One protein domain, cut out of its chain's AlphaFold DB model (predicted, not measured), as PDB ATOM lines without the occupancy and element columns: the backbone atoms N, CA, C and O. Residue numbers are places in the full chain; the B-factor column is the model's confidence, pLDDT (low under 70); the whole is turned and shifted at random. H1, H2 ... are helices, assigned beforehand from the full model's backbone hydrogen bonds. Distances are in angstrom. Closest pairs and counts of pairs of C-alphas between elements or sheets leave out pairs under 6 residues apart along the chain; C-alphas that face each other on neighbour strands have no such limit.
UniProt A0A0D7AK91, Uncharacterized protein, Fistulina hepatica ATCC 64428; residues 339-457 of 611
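This is residues 339 to 457 of the 611 residues of an uncharacterized protein of Fistulina hepatica ATCC 64428 (UniProt A0A0D7AK91). Three crossed helices, H1, H2 and H4, make a core; H3 folds back beside H2 as a hairpin, and H5 runs off as an arm whose far part, with the last residues, 450 to 457, sticks out. A long stretch without a named element, residues 339 to 363, comes before H1. The printed part has 119 residues with five named helices, H1 to H5 in chain order, and no named strand: all helix. It is compact, with a radius of gyration of the C-alphas of 15.0 A, yet elongated, spanning 55 by 35 by 25 A.

H1, residues 364 to 383, touches H2, residues 393 to 405, at a steep tilt of 65 degrees, opposite ways; the closest C-alphas, of Thr 373 and Ala 404, are 5.1 A apart. H2 and H3, residues 414 to 426, form a helical hairpin at a shallow tilt of 10 degrees, closest at C-alphas 402 and 421, 6.5 A. H4, residues 428 to 439, touches H2 about perpendicular, at 83 degrees, with C-alphas 397 and 435 closest at 5.2 A. H4 also touches H1 at a steep tilt of 62 degrees, with C-alphas 374 and 438 closest at 6.0 A. H3 and H4 only just touch, with 3 pairs of C-alphas within 8 A, and only at the corner; C-alphas 424 and 431 are closest, at 5.7 A. H5, residues 442 to 455, only just touches H1, with 3 such pairs, C-alphas 378 and 445 closest at 6.7 A; it is apart from H2 and H3. In H1 to H5 every O i to N i+4 pair is within hydrogen-bond range.

H1 begins at C-alpha 364 (-32.951, 21.469, -3.995) and is 28.6 A long. H2 measures 18.5 A, H3 18.3 A, H4 15.5 A and H5 19.8 A, ending at C-alpha 455 (-14.135, -9.159, 0.566).

The C-alphas farthest apart, of Thr 341 and Pro 457, are 55.4 A apart. The printed part has no cut, and no link between helices is long. The pLDDT is under 70 at residues 339 to 340, 351 to 356 and 454 to 457.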
ATOM      1  N   GLU A 339     -50.189  20.588 -14.145       67.06
ATOM      2  CA  GLU A 339     -48.716  20.661 -14.010       67.06
ATOM      3  C   GLU A 339     -48.203  22.113 -13.959       67.06
ATOM      4  O   GLU A 339     -47.134  22.378 -13.417       67.06
ATOM      5  N   GLN A 340     -48.935  23.071 -14.540       68.00
ATOM      6  CA  GLN A 340     -48.508  24.476 -14.607       68.00
ATOM      7  C   GLN A 340     -48.821  25.269 -13.330       68.00
ATOM      8  O   GLN A 340     -48.326  26.385 -13.179       68.00
ATOM      9  N   THR A 341     -49.627  24.710 -12.425       85.56
ATOM     10  CA  THR A 341     -50.009  25.337 -11.148       85.56
ATOM     11  C   THR A 341     -49.243  24.806  -9.937       85.56
ATOM     12  O   THR A 341     -49.423  25.331  -8.841       85.56
ATOM     13  N   LEU A 342     -48.392  23.789 -10.107       88.50
ATOM     14  CA  LEU A 342     -47.609  23.226  -9.007       88.50
ATOM     15  C   LEU A 342     -46.524  24.211  -8.517       88.50
ATOM     16  O   LEU A 342     -45.900  24.901  -9.332       88.50
ATOM     17  N   PRO A 343     -46.252  24.274  -7.198       92.88
ATOM     18  CA  PRO A 343     -45.137  25.045  -6.664       92.88
ATOM     19  C   PRO A 343     -43.798  24.611  -7.270       92.88
ATOM     20  O   PRO A 343     -43.509  23.422  -7.399       92.88
ATOM     21  N   ALA A 344     -42.923  25.577  -7.563       93.00
ATOM     22  CA  ALA A 344     -41.636  25.322  -8.219       93.00
ATOM     23  C   ALA A 344     -40.707  24.352  -7.456       93.00
ATOM     24  O   ALA A 344     -39.814  23.766  -8.062       93.00
ATOM     25  N   HIS A 345     -40.912  24.173  -6.145       94.06
ATOM     26  CA  HIS A 345     -40.152  23.226  -5.329       94.06
ATOM     27  C   HIS A 345     -40.619  21.763  -5.495       94.06
ATOM     28  O   HIS A 345     -39.826  20.860  -5.235       94.06
ATOM     29  N   ILE A 346     -41.852  21.538  -5.972       93.50
ATOM     30  CA  ILE A 346     -42.462  20.220  -6.249       93.50
ATOM     31  C   ILE A 346     -42.312  19.830  -7.723       93.50
ATOM     32  O   ILE A 346     -42.201  18.651  -8.045       93.50
ATOM     33  N   CYS A 347     -42.270  20.814  -8.626       91.88
ATOM     34  CA  CYS A 347     -42.117  20.590 -10.061       91.88
ATOM     35  C   CYS A 347     -40.903  19.709 -10.393       91.88
ATOM     36  O   CYS A 347     -39.755  20.161 -10.357       91.88
ATOM     37  N   LEU A 348     -41.170  18.469 -10.803       89.88
ATOM     38  CA  LEU A 348     -40.143  17.589 -11.342       89.88
ATOM     39  C   LEU A 348     -39.690  18.111 -12.703       89.88
ATOM     40  O   LEU A 348     -40.495  18.383 -13.595       89.88
ATOM     41  N   THR A 349     -38.383  18.225 -12.895       85.62
ATOM     42  CA  THR A 349     -37.817  18.609 -14.182       85.62
ATOM     43  C   THR A 349     -37.786  17.394 -15.099       85.62
ATOM     44  O   THR A 349     -37.090  16.414 -14.828       85.62
ATOM     45  N   ASN A 350     -38.511  17.516 -16.216       75.62
ATOM     46  CA  ASN A 350     -38.679  16.522 -17.282       75.62
ATOM     47  C   ASN A 350     -39.456  15.234 -16.892       75.62
ATOM     48  O   ASN A 350     -38.939  14.141 -17.111       75.62
ATOM     49  N   PRO A 351     -40.707  15.324 -16.386       60.31
ATOM     50  CA  PRO A 351     -41.465  14.151 -15.938       60.31
ATOM     51  C   PRO A 351     -41.931  13.257 -17.101       60.31
ATOM     52  O   PRO A 351     -42.027  12.045 -16.954       60.31
ATOM     53  N   GLN A 352     -42.178  13.847 -18.277       56.22
ATOM     54  CA  GLN A 352     -42.754  13.169 -19.449       56.22
ATOM     55  C   GLN A 352     -41.748  12.912 -20.589       56.22
ATOM     56  O   GLN A 352     -42.103  12.354 -21.629       56.22
ATOM     57  N   GLY A 353     -40.491  13.344 -20.449       50.91
ATOM     58  CA  GLY A 353     -39.469  13.114 -21.469       50.91
ATOM     59  C   GLY A 353     -38.857  11.724 -21.331       50.91
ATOM     60  O   GLY A 353     -38.284  11.408 -20.297       50.91
ATOM     61  N   THR A 354     -38.883  10.930 -22.404       53.31
ATOM     62  CA  THR A 354     -38.388   9.536 -22.502       53.31
ATOM     63  C   THR A 354     -36.890   9.314 -22.219       53.31
ATOM     64  O   THR A 354     -36.378   8.210 -22.399       53.31
ATOM     65  N   VAL A 355     -36.170  10.340 -21.760       57.59
ATOM     66  CA  VAL A 355     -34.791  10.261 -21.274       57.59
ATOM     67  C   VAL A 355     -34.845  10.384 -19.755       57.59
ATOM     68  O   VAL A 355     -35.192  11.447 -19.241       57.59
ATOM     69  N   GLY A 356     -34.531   9.279 -19.070       69.12
ATOM     70  CA  GLY A 356     -34.828   9.058 -17.652       69.12
ATOM     71  C   GLY A 356     -34.524  10.238 -16.727       69.12
ATOM     72  O   GLY A 356     -33.469  10.872 -16.815       69.12
ATOM     73  N   ILE A 357     -35.468  10.491 -15.821       78.94
ATOM     74  CA  ILE A 357     -35.411  11.562 -14.827       78.94
ATOM     75  C   ILE A 357     -34.117  11.440 -14.025       78.94
ATOM     76  O   ILE A 357     -33.725  10.363 -13.578       78.94
ATOM     77  N   SER A 358     -33.427  12.565 -13.881       84.50
ATOM     78  CA  SER A 358     -32.142  12.662 -13.201       84.50
ATOM     79  C   SER A 358     -32.262  13.630 -12.036       84.50
ATOM     80  O   SER A 358     -32.920  14.658 -12.176       84.50
ATOM     81  N   LYS A 359     -31.539  13.366 -10.939       87.56
ATOM     82  CA  LYS A 359     -31.289  14.345  -9.862       87.56
ATOM     83  C   LYS A 359     -30.783  15.694 -10.403       87.56
ATOM     84  O   LYS A 359     -31.115  16.764  -9.894       87.56
ATOM     85  N   LYS A 360     -30.010  15.668 -11.496       87.38
ATOM     86  CA  LYS A 360     -29.518  16.884 -12.158       87.38
ATOM     87  C   LYS A 360     -30.679  17.690 -12.745       87.38
ATOM     88  O   LYS A 360     -31.264  17.285 -13.743       87.38
ATOM     89  N   GLY A 361     -30.935  18.857 -12.157       86.88
ATOM     90  CA  GLY A 361     -31.981  19.785 -12.586       86.88
ATOM     91  C   GLY A 361     -33.286  19.693 -11.791       86.88
ATOM     92  O   GLY A 361     -34.179  20.488 -12.055       86.88
ATOM     93  N   GLN A 362     -33.408  18.784 -10.817       93.12
ATOM     94  CA  GLN A 362     -34.504  18.866  -9.840       93.12
ATOM     95  C   GLN A 362     -34.288  20.044  -8.879       93.12
ATOM     96  O   GLN A 362     -33.167  20.553  -8.760       93.12
ATOM     97  N   SER A 363     -35.348  20.454  -8.178       95.31
ATOM     98  CA  SER A 363     -35.250  21.416  -7.074       95.31
ATOM     99  C   SER A 363     -34.283  20.921  -5.986       95.31
ATOM    100  O   SER A 363     -33.934  19.734  -5.919       95.31
ATOM    101  N   ILE A 364     -33.811  21.833  -5.134       95.25
ATOM    102  CA  ILE A 364     -32.951  21.469  -3.995       95.25
ATOM    103  C   ILE A 364     -33.741  20.553  -3.053       95.25
ATOM    104  O   ILE A 364     -33.215  19.559  -2.560       95.25
ATOM    105  N   GLU A 365     -35.030  20.846  -2.902       96.56
ATOM    106  CA  GLU A 365     -35.983  20.129  -2.076       96.56
ATOM    107  C   GLU A 365     -36.197  18.679  -2.537       96.56
ATOM    108  O   GLU A 365     -36.042  17.748  -1.749       96.56
ATOM    109  N   MET A 366     -36.467  18.464  -3.830       96.00
ATOM    110  CA  MET A 366     -36.620  17.115  -4.394       96.00
ATOM    111  C   MET A 366     -35.318  16.315  -4.334       96.00
ATOM    112  O   MET A 366     -35.346  15.107  -4.094       96.00
ATOM    113  N   ASN A 367     -34.166  16.964  -4.530       95.50
ATOM    114  CA  ASN A 367     -32.872  16.299  -4.394       95.50
ATOM    115  C   ASN A 367     -32.618  15.847  -2.953       95.50
ATOM    116  O   ASN A 367     -32.311  14.674  -2.757       95.50
ATOM    117  N   ALA A 368     -32.831  16.726  -1.969       96.06
ATOM    118  CA  ALA A 368     -32.688  16.395  -0.553       96.06
ATOM    119  C   ALA A 368     -33.642  15.266  -0.129       96.06
ATOM    120  O   ALA A 368     -33.190  14.301   0.482       96.06
ATOM    121  N   LEU A 369     -34.921  15.307  -0.531       97.12
ATOM    122  CA  LEU A 369     -35.857  14.196  -0.311       97.12
ATOM    123  C   LEU A 369     -35.318  12.882  -0.899       97.12
ATOM    124  O   LEU A 369     -35.279  11.857  -0.223       97.12
ATOM    125  N   THR A 370     -34.848  12.914  -2.149       96.00
ATOM    126  CA  THR A 370     -34.314  11.725  -2.831       96.00
ATOM    127  C   THR A 370     -33.011  11.220  -2.191       96.00
ATOM    128  O   THR A 370     -32.728  10.028  -2.263       96.00
ATOM    129  N   ASP A 371     -32.184  12.091  -1.606       95.38
ATOM    130  CA  ASP A 371     -30.983  11.712  -0.845       95.38
ATOM    131  C   ASP A 371     -31.362  11.040   0.490       95.38
ATOM    132  O   ASP A 371     -30.962   9.904   0.719       95.38
ATOM    133  N   TYR A 372     -32.221  11.659   1.310       96.75
ATOM    134  CA  TYR A 372     -32.663  11.072   2.588       96.75
ATOM    135  C   TYR A 372     -33.422   9.748   2.400       96.75
ATOM    136  O   TYR A 372     -33.220   8.807   3.162       96.75
ATOM    137  N   THR A 373     -34.252   9.637   1.356       96.75
ATOM    138  CA  THR A 373     -34.963   8.382   1.036       96.75
ATOM    139  C   THR A 373     -33.990   7.277   0.621       96.75
ATOM    140  O   THR A 373     -34.191   6.112   0.955       96.75
ATOM    141  N   ILE A 374     -32.913   7.628  -0.091       95.50
ATOM    142  CA  ILE A 374     -31.836   6.688  -0.421       95.50
ATOM    143  C   ILE A 374     -31.143   6.194   0.849       95.50
ATOM    144  O   ILE A 374     -30.979   4.986   0.996       95.50
ATOM    145  N   ASP A 375     -30.776   7.100   1.757       94.31
ATOM    146  CA  ASP A 375     -30.068   6.747   2.989       94.31
ATOM    147  C   ASP A 375     -30.941   5.863   3.904       94.31
ATOM    148  O   ASP A 375     -30.445   4.891   4.477       94.31
ATOM    149  N   GLN A 376     -32.252   6.134   3.984       94.44
ATOM    150  CA  GLN A 376     -33.203   5.269   4.694       94.44
ATOM    151  C   GLN A 376     -33.321   3.875   4.066       94.44
ATOM    152  O   GLN A 376     -33.266   2.882   4.786       94.44
ATOM    153  N   ILE A 377     -33.449   3.776   2.740       94.38
ATOM    154  CA  ILE A 377     -33.558   2.478   2.056       94.38
ATOM    155  C   ILE A 377     -32.230   1.703   2.111       94.38
ATOM    156  O   ILE A 377     -32.251   0.479   2.212       94.38
ATOM    157  N   GLU A 378     -31.066   2.369   2.090       93.50
ATOM    158  CA  GLU A 378     -29.783   1.695   2.346       93.50
ATOM    159  C   GLU A 378     -29.734   1.140   3.779       93.50
ATOM    160  O   GLU A 378     -29.292   0.006   3.962       93.50
ATOM    161  N   ALA A 379     -30.230   1.879   4.778       91.69
ATOM    162  CA  ALA A 379     -30.316   1.393   6.154       91.69
ATOM    163  C   ALA A 379     -31.284   0.201   6.298       91.69
ATOM    164  O   ALA A 379     -30.877  -0.835   6.823       91.69
ATOM    165  N   ASP A 380     -32.511   0.299   5.780       92.31
ATOM    166  CA  ASP A 380     -33.503  -0.788   5.815       92.31
ATOM    167  C   ASP A 380     -32.970  -2.063   5.137       92.31
ATOM    168  O   ASP A 380     -32.965  -3.133   5.742       92.31
ATOM    169  N   ILE A 381     -32.373  -1.946   3.943       88.75
ATOM    170  CA  ILE A 381     -31.754  -3.082   3.232       88.75
ATOM    171  C   ILE A 381     -30.620  -3.743   4.032       88.75
ATOM    172  O   ILE A 381     -30.354  -4.935   3.851       88.75
ATOM    173  N   VAL A 382     -29.922  -2.994   4.887       85.31
ATOM    174  CA  VAL A 382     -28.814  -3.511   5.703       85.31
ATOM    175  C   VAL A 382     -29.292  -4.130   7.018       85.31
ATOM    176  O   VAL A 382     -28.676  -5.101   7.463       85.31
ATOM    177  N   PHE A 383     -30.339  -3.587   7.645       86.31
ATOM    178  CA  PHE A 383     -30.700  -3.910   9.032       86.31
ATOM    179  C   PHE A 383     -32.052  -4.610   9.216       86.31
ATOM    180  O   PHE A 383     -32.188  -5.362  10.180       86.31
ATOM    181  N   GLU A 384     -33.022  -4.397   8.327       88.19
ATOM    182  CA  GLU A 384     -34.421  -4.801   8.529       88.19
ATOM    183  C   GLU A 384     -34.952  -5.652   7.363       88.19
ATOM    184  O   GLU A 384     -35.290  -6.821   7.564       88.19
ATOM    185  N   ASN A 385     -34.962  -5.131   6.129       86.88
ATOM    186  CA  ASN A 385     -35.478  -5.835   4.953       86.88
ATOM    187  C   ASN A 385     -34.533  -5.783   3.738       86.88
ATOM    188  O   ASN A 385     -34.599  -4.898   2.888       86.88
ATOM    189  N   ALA A 386     -33.709  -6.821   3.568       85.69
ATOM    190  CA  ALA A 386     -32.768  -6.923   2.449       85.69
ATOM    191  C   ALA A 386     -33.414  -6.881   1.042       85.69
ATOM    192  O   ALA A 386     -32.728  -6.534   0.069       85.69
ATOM    193  N   PHE A 387     -34.708  -7.212   0.913       89.06
ATOM    194  CA  PHE A 387     -35.440  -7.321  -0.357       89.06
ATOM    195  C   PHE A 387     -36.836  -6.665  -0.306       89.06
ATOM    196  O   PHE A 387     -37.847  -7.364  -0.449       89.06
ATOM    197  N   PRO A 388     -36.939  -5.328  -0.155       85.38
ATOM    198  CA  PRO A 388     -38.235  -4.687   0.033       85.38
ATOM    199  C   PRO A 388     -39.137  -4.743  -1.210       85.38
ATOM    200  O   PRO A 388     -40.355  -4.652  -1.075       85.38
ATOM    201  N   GLU A 389     -38.592  -4.995  -2.410       82.56
ATOM    202  CA  GLU A 389     -39.378  -5.243  -3.632       82.56
ATOM    203  C   GLU A 389     -40.267  -6.493  -3.588       82.56
ATOM    204  O   GLU A 389     -41.112  -6.644  -4.467       82.56
ATOM    205  N   HIS A 390     -40.068  -7.406  -2.631       83.00
ATOM    206  CA  HIS A 390     -40.973  -8.545  -2.446       83.00
ATOM    207  C   HIS A 390     -42.284  -8.145  -1.752       83.00
ATOM    208  O   HIS A 390     -43.249  -8.903  -1.790       83.00
ATOM    209  N   THR A 391     -42.336  -6.951  -1.154       81.00
ATOM    210  CA  THR A 391     -43.584  -6.314  -0.715       81.00
ATOM    211  C   THR A 391     -44.195  -5.493  -1.859       81.00
ATOM    212  O   THR A 391     -43.629  -5.411  -2.952       81.00
ATOM    213  N   ASN A 392     -45.348  -4.850  -1.641       90.19
ATOM    214  CA  ASN A 392     -45.888  -3.914  -2.626       90.19
ATOM    215  C   ASN A 392     -44.928  -2.719  -2.793       90.19
ATOM    216  O   ASN A 392     -44.921  -1.783  -1.993       90.19
ATOM    217  N   LYS A 393     -44.132  -2.760  -3.869       91.25
ATOM    218  CA  LYS A 393     -43.078  -1.788  -4.187       91.25
ATOM    219  C   LYS A 393     -43.558  -0.334  -4.113       91.25
ATOM    220  O   LYS A 393     -42.806   0.507  -3.632       91.25
ATOM    221  N   ILE A 394     -44.774  -0.030  -4.575       92.31
ATOM    222  CA  ILE A 394     -45.297   1.346  -4.598       92.31
ATOM    223  C   ILE A 394     -45.603   1.821  -3.172       92.31
ATOM    224  O   ILE A 394     -45.199   2.920  -2.803       92.31
ATOM    225  N   ILE A 395     -46.238   0.975  -2.351       94.19
ATOM    226  CA  ILE A 395     -46.521   1.277  -0.938       94.19
ATOM    227  C   ILE A 395     -45.215   1.468  -0.159       94.19
ATOM    228  O   ILE A 395     -45.071   2.436   0.584       94.19
ATOM    229  N   TYR A 396     -44.228   0.594  -0.369       94.12
ATOM    230  CA  TYR A 396     -42.917   0.740   0.262       94.12
ATOM    231  C   TYR A 396     -42.216   2.046  -0.161       94.12
ATOM    232  O   TYR A 396     -41.721   2.784   0.687       94.12
ATOM    233  N   GLN A 397     -42.217   2.377  -1.461       93.94
ATOM    234  CA  GLN A 397     -41.643   3.628  -1.975       93.94
ATOM    235  C   GLN A 397     -42.328   4.868  -1.389       93.94
ATOM    236  O   GLN A 397     -41.635   5.801  -0.990       93.94
ATOM    237  N   HIS A 398     -43.662   4.868  -1.309       96.19
ATOM    238  CA  HIS A 398     -44.438   5.919  -0.650       96.19
ATOM    239  C   HIS A 398     -44.000   6.092   0.808       96.19
ATOM    240  O   HIS A 398     -43.599   7.181   1.213       96.19
ATOM    241  N   ASN A 399     -43.995   5.005   1.582       95.62
ATOM    242  CA  ASN A 399     -43.689   5.052   3.009       95.62
ATOM    243  C   ASN A 399     -42.244   5.500   3.279       95.62
ATOM    244  O   ASN A 399     -42.017   6.284   4.196       95.62
ATOM    245  N   ALA A 400     -41.282   5.085   2.447       95.81
ATOM    246  CA  ALA A 400     -39.902   5.561   2.526       95.81
ATOM    247  C   ALA A 400     -39.784   7.069   2.223       95.81
ATOM    248  O   ALA A 400     -39.072   7.778   2.930       95.81
ATOM    249  N   LEU A 401     -40.503   7.587   1.217       97.25
ATOM    250  CA  LEU A 401     -40.522   9.025   0.896       97.25
ATOM    251  C   LEU A 401     -41.141   9.856   2.039       97.25
ATOM    252  O   LEU A 401     -40.582  10.879   2.431       97.25
ATOM    253  N   ILE A 402     -42.258   9.401   2.616       97.25
ATOM    254  CA  ILE A 402     -42.922  10.060   3.758       97.25
ATOM    255  C   ILE A 402     -42.041  10.013   5.018       97.25
ATOM    256  O   ILE A 402     -41.899  11.012   5.724       97.25
ATOM    257  N   SER A 403     -41.399   8.876   5.292       96.06
ATOM    258  CA  SER A 403     -40.460   8.718   6.410       96.06
ATOM    259  C   SER A 403     -39.215   9.606   6.248       96.06
ATOM    260  O   SER A 403     -38.726  10.186   7.223       96.06
ATOM    261  N   ALA A 404     -38.718   9.781   5.021       96.62
ATOM    262  CA  ALA A 404     -37.601  10.672   4.725       96.62
ATOM    263  C   ALA A 404     -37.939  12.151   4.989       96.62
ATOM    264  O   ALA A 404     -37.134  12.841   5.615       96.62
ATOM    265  N   LEU A 405     -39.134  12.623   4.598       96.62
ATOM    266  CA  LEU A 405     -39.620  13.973   4.940       96.62
ATOM    267  C   LEU A 405     -39.700  14.196   6.457       96.62
ATOM    268  O   LEU A 405     -39.316  15.252   6.953       96.62
ATOM    269  N   ASN A 406     -40.171  13.186   7.190       95.44
ATOM    270  CA  ASN A 406     -40.369  13.233   8.639       95.44
ATOM    271  C   ASN A 406     -39.085  12.948   9.453       95.44
ATOM    272  O   ASN A 406     -39.129  12.805  10.676       95.44
ATOM    273  N   THR A 407     -37.914  12.869   8.807       94.75
ATOM    274  CA  THR A 407     -36.641  12.611   9.496       94.75
ATOM    275  C   THR A 407     -36.126  13.854  10.225       94.75
ATOM    276  O   THR A 407     -35.922  14.914   9.632       94.75
ATOM    277  N   ASN A 408     -35.815  13.708  11.517       91.44
ATOM    278  CA  ASN A 408     -35.199  14.767  12.319       91.44
ATOM    279  C   ASN A 408     -33.921  15.315  11.659       91.44
ATOM    280  O   ASN A 408     -32.948  14.587  11.458       91.44
ATOM    281  N   GLY A 409     -33.906  16.620  11.375       87.88
ATOM    282  CA  GLY A 409     -32.789  17.294  10.709       87.88
ATOM    283  C   GLY A 409     -32.901  17.381   9.185       87.88
ATOM    284  O   GLY A 409     -31.922  17.749   8.541       87.88
ATOM    285  N   PHE A 410     -34.058  17.068   8.597       90.75
ATOM    286  CA  PHE A 410     -34.359  17.372   7.199       90.75
ATOM    287  C   PHE A 410     -34.386  18.900   6.978       90.75
ATOM    288  O   PHE A 410     -35.212  19.612   7.544       90.75
ATOM    289  N   LEU A 411     -33.434  19.430   6.199       91.75
ATOM    290  CA  LEU A 411     -33.157  20.876   6.079       91.75
ATOM    291  C   LEU A 411     -34.068  21.602   5.066       91.75
ATOM    292  O   LEU A 411     -33.592  22.395   4.250       91.75
ATOM    293  N   ILE A 412     -35.370  21.324   5.104       93.88
ATOM    294  CA  ILE A 412     -36.381  21.987   4.273       93.88
ATOM    295  C   ILE A 412     -37.352  22.754   5.174       93.88
ATOM    296  O   ILE A 412     -37.599  22.379   6.317       93.88
ATOM    297  N   ASP A 413     -37.868  23.863   4.652       96.12
ATOM    298  CA  ASP A 413     -38.915  24.651   5.294       96.12
ATOM    299  C   ASP A 413     -40.196  23.827   5.535       96.12
ATOM    300  O   ASP A 413     -40.630  23.068   4.665       96.12
ATOM    301  N   GLU A 414     -40.808  23.984   6.711       95.38
ATOM    302  CA  GLU A 414     -41.929  23.152   7.161       95.38
ATOM    303  C   GLU A 414     -43.175  23.280   6.263       95.38
ATOM    304  O   GLU A 414     -43.893  22.297   6.071       95.38
ATOM    305  N   GLU A 415     -43.426  24.453   5.666       95.88
ATOM    306  CA  GLU A 415     -44.551  24.641   4.740       95.88
ATOM    307  C   GLU A 415     -44.323  23.848   3.447       95.88
ATOM    308  O   GLU A 415     -45.214  23.135   2.983       95.88
ATOM    309  N   LYS A 416     -43.092  23.872   2.917       96.31
ATOM    310  CA  LYS A 416     -42.713  23.070   1.742       96.31
ATOM    311  C   LYS A 416     -42.766  21.572   2.027       96.31
ATOM    312  O   LYS A 416     -43.203  20.815   1.168       96.31
ATOM    313  N   CYS A 417     -42.345  21.129   3.214       96.06
ATOM    314  CA  CYS A 417     -42.472  19.725   3.610       96.06
ATOM    315  C   CYS A 417     -43.934  19.265   3.561       96.06
ATOM    316  O   CYS A 417     -44.211  18.226   2.969       96.06
ATOM    317  N   LYS A 418     -44.865  20.068   4.093       96.44
ATOM    318  CA  LYS A 418     -46.310  19.778   4.071       96.44
ATOM    319  C   LYS A 418     -46.893  19.771   2.659       96.44
ATOM    320  O   LYS A 418     -47.701  18.898   2.346       96.44
ATOM    321  N   ASP A 419     -46.482  20.699   1.794       96.56
ATOM    322  CA  ASP A 419     -46.918  20.709   0.392       96.56
ATOM    323  C   ASP A 419     -46.419  19.459  -0.365       96.56
ATOM    324  O   ASP A 419     -47.181  18.850  -1.121       96.56
ATOM    325  N   ILE A 420     -45.168  19.031  -0.136       96.94
ATOM    326  CA  ILE A 420     -44.606  17.806  -0.731       96.94
ATOM    327  C   ILE A 420     -45.299  16.554  -0.173       96.94
ATOM    328  O   ILE A 420     -45.688  15.686  -0.951       96.94
ATOM    329  N   GLU A 421     -45.481  16.458   1.146       97.25
ATOM    330  CA  GLU A 421     -46.159  15.340   1.818       97.25
ATOM    331  C   GLU A 421     -47.586  15.164   1.289       97.25
ATOM    332  O   GLU A 421     -47.973  14.078   0.856       97.25
ATOM    333  N   LYS A 422     -48.345  16.262   1.206       96.81
ATOM    334  CA  LYS A 422     -49.681  16.282   0.605       96.81
ATOM    335  C   LYS A 422     -49.673  15.773  -0.839       96.81
ATOM    336  O   LYS A 422     -50.596  15.062  -1.237       96.81
ATOM    337  N   HIS A 423     -48.661  16.133  -1.630       95.69
ATOM    338  CA  HIS A 423     -48.560  15.674  -3.014       95.69
ATOM    339  C   HIS A 423     -48.176  14.190  -3.110       95.69
ATOM    340  O   HIS A 423     -48.776  13.487  -3.914       95.69
ATOM    341  N   LEU A 424     -47.286  13.683  -2.248       96.75
ATOM    342  CA  LEU A 424     -46.986  12.245  -2.142       96.75
ATOM    343  C   LEU A 424     -48.230  11.416  -1.781       96.75
ATOM    344  O   LEU A 424     -48.425  10.346  -2.343       96.75
ATOM    345  N   ILE A 425     -49.087  11.922  -0.891       96.12
ATOM    346  CA  ILE A 425     -50.337  11.249  -0.501       96.12
ATOM    347  C   ILE A 425     -51.370  11.259  -1.644       96.12
ATOM    348  O   ILE A 425     -52.124  10.303  -1.799       96.12
ATOM    349  N   THR A 426     -51.430  12.338  -2.435       96.19
ATOM    350  CA  THR A 426     -52.501  12.542  -3.434       96.19
ATOM    351  C   THR A 426     -52.134  12.039  -4.837       96.19
ATOM    352  O   THR A 426     -53.015  11.636  -5.592       96.19
ATOM    353  N   ASP A 427     -50.857  12.090  -5.226       95.50
ATOM    354  CA  ASP A 427     -50.398  11.812  -6.591       95.50
ATOM    355  C   ASP A 427     -49.517  10.552  -6.649       95.50
ATOM    356  O   ASP A 427     -48.294  10.571  -6.482       95.50
ATOM    357  N   VAL A 428     -50.165   9.425  -6.948       94.56
ATOM    358  CA  VAL A 428     -49.506   8.121  -7.109       94.56
ATOM    359  C   VAL A 428     -48.498   8.126  -8.270       94.56
ATOM    360  O   VAL A 428     -47.490   7.419  -8.203       94.56
ATOM    361  N   ALA A 429     -48.708   8.924  -9.322       93.00
ATOM    362  CA  ALA A 429     -47.770   9.002 -10.443       93.00
ATOM    363  C   ALA A 429     -46.484   9.741 -10.036       93.00
ATOM    364  O   ALA A 429     -45.383   9.286 -10.357       93.00
ATOM    365  N   PHE A 430     -46.602  10.819  -9.257       93.81
ATOM    366  CA  PHE A 430     -45.476  11.523  -8.641       93.81
ATOM    367  C   PHE A 430     -44.661  10.599  -7.718       93.81
ATOM    368  O   PHE A 430     -43.433  10.522  -7.847       93.81
ATOM    369  N   VAL A 431     -45.335   9.807  -6.869       95.56
ATOM    370  CA  VAL A 431     -44.699   8.770  -6.030       95.56
ATOM    371  C   VAL A 431     -43.969   7.729  -6.875       95.56
ATOM    372  O   VAL A 431     -42.809   7.430  -6.600       95.56
ATOM    373  N   GLN A 432     -44.598   7.182  -7.920       94.19
ATOM    374  CA  GLN A 432     -43.954   6.203  -8.803       94.19
ATOM    375  C   GLN A 432     -42.712   6.785  -9.489       94.19
ATOM    376  O   GLN A 432     -41.698   6.098  -9.635       94.19
ATOM    377  N   VAL A 433     -42.766   8.050  -9.906       93.06
ATOM    378  CA  VAL A 433     -41.651   8.742 -10.556       93.06
ATOM    379  C   VAL A 433     -40.466   8.932  -9.600       93.06
ATOM    380  O   VAL A 433     -39.356   8.493  -9.921       93.06
ATOM    381  N   LEU A 434     -40.683   9.530  -8.421       94.38
ATOM    382  CA  LEU A 434     -39.631   9.707  -7.409       94.38
ATOM    383  C   LEU A 434     -39.129   8.361  -6.880       94.38
ATOM    384  O   LEU A 434     -37.924   8.120  -6.801       94.38
ATOM    385  N   GLY A 435     -40.052   7.444  -6.601       94.44
ATOM    386  CA  GLY A 435     -39.757   6.089  -6.174       94.44
ATOM    387  C   GLY A 435     -38.851   5.369  -7.169       94.44
ATOM    388  O   GLY A 435     -37.885   4.736  -6.753       94.44
ATOM    389  N   ASN A 436     -39.096   5.471  -8.479       92.94
ATOM    390  CA  ASN A 436     -38.233   4.857  -9.494       92.94
ATOM    391  C   ASN A 436     -36.839   5.508  -9.579       92.94
ATOM    392  O   ASN A 436     -35.864   4.789  -9.813       92.94
ATOM    393  N   LEU A 437     -36.718   6.821  -9.341       92.19
ATOM    394  CA  LEU A 437     -35.423   7.508  -9.245       92.19
ATOM    395  C   LEU A 437     -34.585   6.959  -8.077       92.19
ATOM    396  O   LEU A 437     -33.404   6.662  -8.259       92.19
ATOM    397  N   VAL A 438     -35.207   6.772  -6.910       93.94
ATOM    398  CA  VAL A 438     -34.590   6.153  -5.725       93.94
ATOM    399  C   VAL A 438     -34.272   4.669  -5.971       93.94
ATOM    400  O   VAL A 438     -33.158   4.208  -5.715       93.94
ATOM    401  N   TRP A 439     -35.218   3.912  -6.537       92.75
ATOM    402  CA  TRP A 439     -35.088   2.464  -6.747       92.75
ATOM    403  C   TRP A 439     -33.971   2.088  -7.721       92.75
ATOM    404  O   TRP A 439     -33.366   1.024  -7.593       92.75
ATOM    405  N   GLY A 440     -33.640   2.973  -8.668       90.50
ATOM    406  CA  GLY A 440     -32.492   2.804  -9.563       90.50
ATOM    407  C   GLY A 440     -31.143   2.671  -8.836       90.50
ATOM    408  O   GLY A 440     -30.178   2.162  -9.417       90.50
ATOM    409  N   CYS A 441     -31.064   3.080  -7.566       88.88
ATOM    410  CA  CYS A 441     -29.873   2.944  -6.735       88.88
ATOM    411  C   CYS A 441     -29.813   1.622  -5.942       88.88
ATOM    412  O   CYS A 441     -28.712   1.146  -5.668       88.88
ATOM    413  N   VAL A 442     -30.947   0.961  -5.664       90.00
ATOM    414  CA  VAL A 442     -31.018  -0.288  -4.867       90.00
ATOM    415  C   VAL A 442     -30.077  -1.400  -5.374       90.00
ATOM    416  O   VAL A 442     -29.320  -1.954  -4.567       90.00
ATOM    417  N   PRO A 443     -29.994  -1.704  -6.689       89.62
ATOM    418  CA  PRO A 443     -29.034  -2.688  -7.198       89.62
ATOM    419  C   PRO A 443     -27.568  -2.304  -6.951       89.62
ATOM    420  O   PRO A 443     -26.717  -3.183  -6.823       89.62
ATOM    421  N   GLN A 444     -27.258  -1.005  -6.870       87.38
ATOM    422  CA  GLN A 444     -25.905  -0.505  -6.610       87.38
ATOM    423  C   GLN A 444     -25.528  -0.691  -5.138       87.38
ATOM    424  O   GLN A 444     -24.418  -1.150  -4.863       87.38
ATOM    425  N   PHE A 445     -26.454  -0.426  -4.208       87.06
ATOM    426  CA  PHE A 445     -26.258  -0.696  -2.779       87.06
ATOM    427  C   PHE A 445     -26.029  -2.187  -2.544       87.06
ATOM    428  O   PHE A 445     -25.004  -2.570  -1.983       87.06
ATOM    429  N   ARG A 446     -26.889  -3.058  -3.092       85.88
ATOM    430  CA  ARG A 446     -26.693  -4.514  -2.996       85.88
ATOM    431  C   ARG A 446     -25.400  -4.992  -3.645       85.88
ATOM    432  O   ARG A 446     -24.751  -5.879  -3.101       85.88
ATOM    433  N   LEU A 447     -24.979  -4.411  -4.770       85.62
ATOM    434  CA  LEU A 447     -23.687  -4.736  -5.381       85.62
ATOM    435  C   LEU A 447     -22.510  -4.299  -4.493       85.62
ATOM    436  O   LEU A 447     -21.537  -5.044  -4.365       85.62
ATOM    437  N   ALA A 448     -22.596  -3.131  -3.853       82.94
ATOM    438  CA  ALA A 448     -21.593  -2.651  -2.910       82.94
ATOM    439  C   ALA A 448     -21.538  -3.523  -1.644       82.94
ATOM    440  O   ALA A 448     -20.448  -3.933  -1.246       82.94
ATOM    441  N   LEU A 449     -22.690  -3.877  -1.067       80.19
ATOM    442  CA  LEU A 449     -22.817  -4.790   0.072       80.19
ATOM    443  C   LEU A 449     -22.295  -6.187  -0.271       80.19
ATOM    444  O   LEU A 449     -21.452  -6.707   0.451       80.19
ATOM    445  N   ARG A 450     -22.679  -6.760  -1.419       81.69
ATOM    446  CA  ARG A 450     -22.154  -8.042  -1.917       81.69
ATOM    447  C   ARG A 450     -20.645  -7.993  -2.150       81.69
ATOM    448  O   ARG A 450     -19.952  -8.945  -1.813       81.69
ATOM    449  N   SER A 451     -20.120  -6.906  -2.713       78.69
ATOM    450  CA  SER A 451     -18.678  -6.732  -2.931       78.69
ATOM    451  C   SER A 451     -17.914  -6.619  -1.608       78.69
ATOM    452  O   SER A 451     -16.877  -7.260  -1.445       78.69
ATOM    453  N   ARG A 452     -18.457  -5.873  -0.634       76.38
ATOM    454  CA  ARG A 452     -17.928  -5.797   0.735       76.38
ATOM    455  C   ARG A 452     -18.006  -7.152   1.437       76.38
ATOM    456  O   ARG A 452     -17.005  -7.559   1.998       76.38
ATOM    457  N   GLY A 453     -19.119  -7.878   1.348       70.56
ATOM    458  CA  GLY A 453     -19.298  -9.214   1.931       70.56
ATOM    459  C   GLY A 453     -18.412 -10.289   1.290       70.56
ATOM    460  O   GLY A 453     -17.871 -11.136   1.986       70.56
ATOM    461  N   ALA A 454     -18.164 -10.215  -0.021       67.25
ATOM    462  CA  ALA A 454     -17.230 -11.107  -0.714       67.25
ATOM    463  C   ALA A 454     -15.748 -10.813  -0.395       67.25
ATOM    464  O   ALA A 454     -14.896 -11.686  -0.588       67.25
ATOM    465  N   GLN A 455     -15.445  -9.590   0.057       65.88
ATOM    466  CA  GLN A 455     -14.135  -9.159   0.566       65.88
ATOM    467  C   GLN A 455     -14.017  -9.267   2.092       65.88
ATOM    468  O   GLN A 455     -12.900  -9.260   2.614       65.88
ATOM    469  N   ALA A 456     -15.141  -9.359   2.805       62.88
ATOM    470  CA  ALA A 456     -15.175  -9.650   4.223       62.88
ATOM    471  C   ALA A 456     -14.507 -11.013   4.460       62.88
ATOM    472  O   ALA A 456     -14.450 -11.847   3.547       62.88
ATOM    473  N   PRO A 457     -13.950 -11.251   5.658       56.06
ATOM    474  CA  PRO A 457     -13.269 -12.503   5.927       56.06
ATOM    475  C   PRO A 457     -14.192 -13.685   5.618       56.06
ATOM    476  O   PRO A 457     -15.347 -13.690   6.039       56.06
TER     477      PRO A 457